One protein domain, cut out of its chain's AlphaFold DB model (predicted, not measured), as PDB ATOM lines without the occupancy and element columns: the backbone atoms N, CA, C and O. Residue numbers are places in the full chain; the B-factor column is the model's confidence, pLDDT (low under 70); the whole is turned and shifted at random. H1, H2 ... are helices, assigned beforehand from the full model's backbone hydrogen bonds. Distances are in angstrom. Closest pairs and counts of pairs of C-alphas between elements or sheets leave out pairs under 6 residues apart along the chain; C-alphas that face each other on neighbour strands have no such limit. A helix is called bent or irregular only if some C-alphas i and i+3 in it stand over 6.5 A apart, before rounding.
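Overview. This is residues 22 to 69 of the 110 residues of an uncharacterized protein of Halobacteriales archaeon QH_10_67_13 (UniProt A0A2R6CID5). One long helix, H2, makes most of the length of this rod, and a shorter helix, H1, folds back beside its first half to make a lopsided helical hairpin. Beyond the hairpin the far end of H2 and the tail after it stick out, residues 54 to 69, with the single small turn of H3 in that tail. The printed part has 48 residues with three named helices, H1, H2 and H3 in that order along the chain, and no named strand; the class is all helix. The whole is extended, with a radius of gyration of the C-alphas of 15.8 A, and the C-alphas span 50 by 17 by 8 A.

Arrangement. Begin with H2, residues 40 to 59, the longest helix, and then find H1, residues 22 to 31. The two touch, with 12 pairs of C-alphas within 8 A, and H2 touches H1 with residues 42 to 50 alone. Their closest C-alphas are those of Val 22 and Gly 46, 4.7 A apart. Their lines stand at a shallow tilt of 28 degrees, and they run opposite ways, a helical hairpin. Their centres are 13.7 A apart. Past H2, look for H3, residues 63 to 66, which is apart from both H2 and H1. In H1 and H2 every O i to N i+4 pair is within hydrogen-bond range; H3, with 4 residues, is too short for such a pair, and its 1 pair of O i and N i+3 is within range.

Along the chain. Find C-alpha 40 at (134.545, 143.929, 202.655); from there H2 runs 28.2 A to C-alpha 59 at (144.446, 168.966, 211.030). Go back to C-alpha 22 at (143.712, 149.945, 211.035), where H1 begins; its ten residues measure 13.0 A from first to last C-alpha. Then look at C-alpha 66, at (152.918, 176.555, 219.880), where H3 ends, 5.7 A from its first C-alpha. No helix is bent.

Size, cuts and confidence. The two C-alphas farthest apart are those of Ala 34 and Thr 69, at 49.6 A. Without residues 54 to 69, which stand free, the body has 32 residues, spans 24 by 16 by 8 A and has a radius of gyration of 8.6 A. The printed part has no cut. The link from H1 to H2, with 8 residues between them, is short, and that from H2 to H3, with 3, is tight; neither is long. In the B-factor column the mean pLDDT of the printed part of this model is 83.6, and you will find residues 61 to 69 under 70, with H3 at a mean of 58.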
ATOM      1  N   VAL A  22     142.820 150.705 211.926       93.12
ATOM      2  CA  VAL A  22     143.712 149.945 211.035       93.12
ATOM      3  C   VAL A  22     144.316 148.749 211.772       93.12
ATOM      4  O   VAL A  22     144.246 147.626 211.271       93.12
ATOM      5  N   GLY A  23     144.843 148.956 212.982       92.19
ATOM      6  CA  GLY A  23     145.411 147.883 213.800       92.19
ATOM      7  C   GLY A  23     144.396 146.782 214.111       92.19
ATOM      8  O   GLY A  23     144.694 145.601 213.941       92.19
ATOM      9  N   ASN A  24     143.167 147.153 214.480       91.88
ATOM     10  CA  ASN A  24     142.090 146.200 214.738       91.88
ATOM     11  C   ASN A  24     141.690 145.421 213.472       91.88
ATOM     12  O   ASN A  24     141.476 144.214 213.546       91.88
ATOM     13  N   ALA A  25     141.633 146.073 212.306       89.50
ATOM     14  CA  ALA A  25     141.332 145.391 211.044       89.50
ATOM     15  C   ALA A  25     142.397 144.332 210.707       89.50
ATOM     16  O   ALA A  25     142.056 143.205 210.335       89.50
ATOM     17  N   ILE A  26     143.679 144.659 210.898       91.19
ATOM     18  CA  ILE A  26     144.794 143.719 210.706       91.19
ATOM     19  C   ILE A  26     144.731 142.592 211.738       91.19
ATOM     20  O   ILE A  26     144.839 141.421 211.381       91.19
ATOM     21  N   HIS A  27     144.518 142.919 213.013       92.12
ATOM     22  CA  HIS A  27     144.460 141.927 214.079       92.12
ATOM     23  C   HIS A  27     143.339 140.909 213.841       92.12
ATOM     24  O   HIS A  27     143.578 139.707 213.870       92.12
ATOM     25  N   GLN A  28     142.130 141.370 213.525       89.62
ATOM     26  CA  GLN A  28     140.989 140.482 213.299       89.62
ATOM     27  C   GLN A  28     141.134 139.628 212.033       89.62
ATOM     28  O   GLN A  28     140.756 138.456 212.037       89.62
ATOM     29  N   SER A  29     141.691 140.192 210.959       89.31
ATOM     30  CA  SER A  29     141.800 139.479 209.682       89.31
ATOM     31  C   SER A  29     143.013 138.554 209.590       89.31
ATOM     32  O   SER A  29     142.895 137.450 209.064       89.31
ATOM     33  N   VAL A  30     144.171 138.977 210.101       89.62
ATOM     34  CA  VAL A  30     145.443 138.255 209.946       89.62
ATOM     35  C   VAL A  30     145.795 137.452 211.192       89.62
ATOM     36  O   VAL A  30     146.189 136.297 211.077       89.62
ATOM     37  N   VAL A  31     145.666 138.051 212.380       90.62
ATOM     38  CA  VAL A  31     146.117 137.418 213.631       90.62
ATOM     39  C   VAL A  31     145.063 136.453 214.165       90.62
ATOM     40  O   VAL A  31     145.374 135.309 214.478       90.62
ATOM     41  N   VAL A  32     143.813 136.908 214.257       92.88
ATOM     42  CA  VAL A  32     142.681 136.095 214.727       92.88
ATOM     43  C   VAL A  32     142.144 135.201 213.608       92.88
ATOM     44  O   VAL A  32     141.667 134.102 213.878       92.88
ATOM     45  N   GLY A  33     142.210 135.659 212.354       87.75
ATOM     46  CA  GLY A  33     141.662 134.931 211.206       87.75
ATOM     47  C   GLY A  33     140.131 134.867 211.195       87.75
ATOM     48  O   GLY A  33     139.560 133.956 210.600       87.75
ATOM     49  N   ALA A  34     139.452 135.814 211.853       85.12
ATOM     50  CA  ALA A  34     137.991 135.827 211.968       85.12
ATOM     51  C   ALA A  34     137.292 136.012 210.608       85.12
ATOM     52  O   ALA A  34     136.168 135.552 210.404       85.12
ATOM     53  N   TYR A  35     137.953 136.692 209.675       86.31
ATOM     54  CA  TYR A  35     137.503 136.902 208.304       86.31
ATOM     55  C   TYR A  35     138.707 137.137 207.395       86.31
ATOM     56  O   TYR A  35     139.753 137.604 207.839       86.31
ATOM     57  N   ALA A  36     138.556 136.827 206.106       86.94
ATOM     58  CA  ALA A  36     139.621 137.030 205.130       86.94
ATOM     59  C   ALA A  36     140.075 138.506 205.097       86.94
ATOM     60  O   ALA A  36     139.239 139.404 205.234       86.94
ATOM     61  N   PRO A  37     141.362 138.792 204.842       84.81
ATOM     62  CA  PRO A  37     141.863 140.167 204.739       84.81
ATOM     63  C   PRO A  37     141.225 140.951 203.584       84.81
ATOM     64  O   PRO A  37     141.171 142.175 203.611       84.81
ATOM     65  N   THR A  38     140.691 140.247 202.587       89.31
ATOM     66  CA  THR A  38     139.943 140.817 201.460       89.31
ATOM     67  C   THR A  38     138.445 140.957 201.735       89.31
ATOM     68  O   THR A  38     137.703 141.408 200.862       89.31
ATOM     69  N   ALA A  39     137.971 140.567 202.924       88.94
ATOM     70  CA  ALA A  39     136.568 140.701 203.278       88.94
ATOM     71  C   ALA A  39     136.169 142.187 203.273       88.94
ATOM     72  O   ALA A  39     136.913 143.017 203.806       88.94
ATOM     73  N   PRO A  40     134.977 142.536 202.750       87.25
ATOM     74  CA  PRO A  40     134.545 143.929 202.655       87.25
ATOM     75  C   PRO A  40     134.619 144.676 203.989       87.25
ATOM     76  O   PRO A  40     135.030 145.829 204.015       87.25
ATOM     77  N   GLY A  41     134.291 144.012 205.105       86.06
ATOM     78  CA  GLY A  41     134.378 144.606 206.442       86.06
ATOM     79  C   GLY A  41     135.800 145.027 206.826       86.06
ATOM     80  O   GLY A  41     136.006 146.169 207.227       86.06
ATOM     81  N   ALA A  42     136.786 144.144 206.636       84.88
ATOM     82  CA  ALA A  42     138.193 144.431 206.926       84.88
ATOM     83  C   ALA A  42     138.727 145.579 206.059       84.88
ATOM     84  O   ALA A  42     139.358 146.506 206.565       84.88
ATOM     85  N   VAL A  43     138.428 145.534 204.757       90.31
ATOM     86  CA  VAL A  43     138.894 146.532 203.789       90.31
ATOM     87  C   VAL A  43     138.268 147.897 204.065       90.31
ATOM     88  O   VAL A  43     138.988 148.888 204.148       90.31
ATOM     89  N   LEU A  44     136.949 147.966 204.260       91.62
ATOM     90  CA  LEU A  44     136.257 149.226 204.544       91.62
ATOM     91  C   LEU A  44     136.720 149.838 205.867       91.62
ATOM     92  O   LEU A  44     136.928 151.046 205.932       91.62
ATOM     93  N   GLN A  45     136.928 149.021 206.901       89.62
ATOM     94  CA  GLN A  45     137.442 149.494 208.185       89.62
ATOM     95  C   GLN A  45     138.886 149.997 208.068       89.62
ATOM     96  O   GLN A  45     139.201 151.066 208.592       89.62
ATOM     97  N   GLY A  46     139.751 149.269 207.356       90.62
ATOM     98  CA  GLY A  46     141.123 149.697 207.088       90.62
ATOM     99  C   GLY A  46     141.173 151.010 206.305       90.62
ATOM    100  O   GLY A  46     141.889 151.930 206.695       90.62
ATOM    101  N   LEU A  47     140.355 151.143 205.256       93.19
ATOM    102  CA  LEU A  47     140.250 152.370 204.462       93.19
ATOM    103  C   LEU A  47     139.677 153.540 205.267       93.19
ATOM    104  O   LEU A  47     140.180 154.655 205.150       93.19
ATOM    105  N   ALA A  48     138.665 153.306 206.102       91.81
ATOM    106  CA  ALA A  48     138.116 154.336 206.979       91.81
ATOM    107  C   ALA A  48     139.156 154.811 208.006       91.81
ATOM    108  O   ALA A  48     139.308 156.015 208.214       91.81
ATOM    109  N   GLY A  49     139.914 153.882 208.600       91.50
ATOM    110  CA  GLY A  49     141.018 154.206 209.503       91.50
ATOM    111  C   GLY A  49     142.130 154.991 208.806       91.50
ATOM    112  O   GLY A  49     142.583 156.008 209.328       91.50
ATOM    113  N   LEU A  50     142.505 154.593 207.588       93.69
ATOM    114  CA  LEU A  50     143.466 155.325 206.762       93.69
ATOM    115  C   LEU A  50     142.962 156.739 206.430       93.69
ATOM    116  O   LEU A  50     143.710 157.706 206.542       93.69
ATOM    117  N   GLY A  51     141.682 156.878 206.080       93.00
ATOM    118  CA  GLY A  51     141.049 158.174 205.841       93.00
ATOM    119  C   GLY A  51     141.096 159.076 207.075       93.00
ATOM    120  O   GLY A  51     141.443 160.252 206.963       93.00
ATOM    121  N   ALA A  52     140.827 158.524 208.260       91.75
ATOM    122  CA  ALA A  52     140.955 159.253 209.519       91.75
ATOM    123  C   ALA A  52     142.398 159.718 209.772       91.75
ATOM    124  O   ALA A  52     142.593 160.853 210.200       91.75
ATOM    125  N   ILE A  53     143.403 158.901 209.439       91.94
ATOM    126  CA  ILE A  53     144.819 159.288 209.544       91.94
ATOM    127  C   ILE A  53     145.137 160.453 208.605       91.94
ATOM    128  O   ILE A  53     145.736 161.434 209.037       91.94
ATOM    129  N   VAL A  54     144.709 160.385 207.341       93.00
ATOM    130  CA  VAL A  54     144.957 161.451 206.353       93.00
ATOM    131  C   VAL A  54     144.322 162.770 206.798       93.00
ATOM    132  O   VAL A  54     144.978 163.811 206.806       93.00
ATOM    133  N   VAL A  55     143.057 162.736 207.225       90.94
ATOM    134  CA  VAL A  55     142.354 163.934 207.715       90.94
ATOM    135  C   VAL A  55     142.987 164.447 209.010       90.94
ATOM    136  O   VAL A  55     143.193 165.652 209.159       90.94
ATOM    137  N   GLY A  56     143.335 163.546 209.929       87.19
ATOM    138  CA  GLY A  56     144.004 163.878 211.182       87.19
ATOM    139  C   GLY A  56     145.358 164.545 210.957       87.19
ATOM    140  O   GLY A  56     145.638 165.568 211.574       87.19
ATOM    141  N   HIS A  57     146.146 164.047 210.003       88.12
ATOM    142  CA  HIS A  57     147.430 164.624 209.610       88.12
ATOM    143  C   HIS A  57     147.280 166.039 209.034       88.12
ATOM    144  O   HIS A  57     148.077 166.916 209.344       88.12
ATOM    145  N   HIS A  58     146.236 166.301 208.243       85.44
ATOM    146  CA  HIS A  58     145.963 167.653 207.740       85.44
ATOM    147  C   HIS A  58     145.517 168.642 208.825       85.44
ATOM    148  O   HIS A  58     145.703 169.850 208.673       85.44
ATOM    149  N   LEU A  59     144.898 168.151 209.899       83.12
ATOM    150  CA  LEU A  59     144.446 168.966 211.030       83.12
ATOM    151  C   LEU A  59     145.518 169.125 212.113       83.12
ATOM    152  O   LEU A  59     145.448 170.059 212.915       83.12
ATOM    153  N   TYR A  60     146.490 168.217 212.139       75.88
ATOM    154  CA  TYR A  60     147.614 168.244 213.053       75.88
ATOM    155  C   TYR A  60     148.563 169.393 212.691       75.88
ATOM    156  O   TYR A  60     149.013 169.527 211.554       75.88
ATOM    157  N   ARG A  61     148.884 170.230 213.682       68.19
ATOM    158  CA  ARG A  61     150.023 171.152 213.629       68.19
ATOM    159  C   ARG A  61     151.098 170.626 214.582       68.19
ATOM    160  O   ARG A  61     150.747 170.288 215.715       68.19
ATOM    161  N   PRO A  62     152.368 170.560 214.152       63.28
ATOM    162  CA  PRO A  62     153.451 170.069 214.992       63.28
ATOM    163  C   PRO A  62     153.642 170.991 216.207       63.28
ATOM    164  O   PRO A  62     153.433 172.202 216.119       63.28
ATOM    165  N   ALA A  63     153.978 170.399 217.357       60.41
ATOM    166  CA  ALA A  63     153.974 171.052 218.673       60.41
ATOM    167  C   ALA A  63     154.860 172.315 218.753       60.41
ATOM    168  O   ALA A  63     154.573 173.242 219.504       60.41
ATOM    169  N   ASN A  64     155.888 172.376 217.916       58.56
ATOM    170  CA  ASN A  64     156.797 173.500 217.713       58.56
ATOM    171  C   ASN A  64     156.069 174.790 217.286       58.56
ATOM    172  O   ASN A  64     156.500 175.876 217.655       58.56
ATOM    173  N   ALA A  65     154.908 174.690 216.627       57.56
ATOM    174  CA  ALA A  65     154.090 175.850 216.259       57.56
ATOM    175  C   ALA A  65     153.391 176.533 217.454       57.56
ATOM    176  O   ALA A  65     152.741 177.559 217.265       57.56
ATOM    177  N   TYR A  66     153.459 175.952 218.658       54.66
ATOM    178  CA  TYR A  66     152.918 176.555 219.880       54.66
ATOM    179  C   TYR A  66     153.979 177.297 220.700       54.66
ATOM    180  O   TYR A  66     153.607 178.160 221.490       54.66
ATOM    181  N   ILE A  67     155.271 177.010 220.484       58.12
ATOM    182  CA  ILE A  67     156.386 177.670 221.184       58.12
ATOM    183  C   ILE A  67     156.648 179.066 220.595       58.12
ATOM    184  O   ILE A  67     156.901 180.008 221.336       58.12
ATOM    185  N   GLU A  68     156.477 179.247 219.282       55.19
ATOM    186  CA  GLU A  68     156.689 180.546 218.613       55.19
ATOM    187  C   GLU A  68     155.650 181.625 218.973       55.19
ATOM    188  O   GLU A  68     155.825 182.791 218.633       55.19
ATOM    189  N   THR A  69     154.558 181.273 219.657       53.84
ATOM    190  CA  THR A  69     153.491 182.237 219.981       53.84
ATOM    191  C   THR A  69     153.732 183.075 221.237       53.84
ATOM    192  O   THR A  69     152.975 184.019 221.441       53.84
TER     193      THR A  69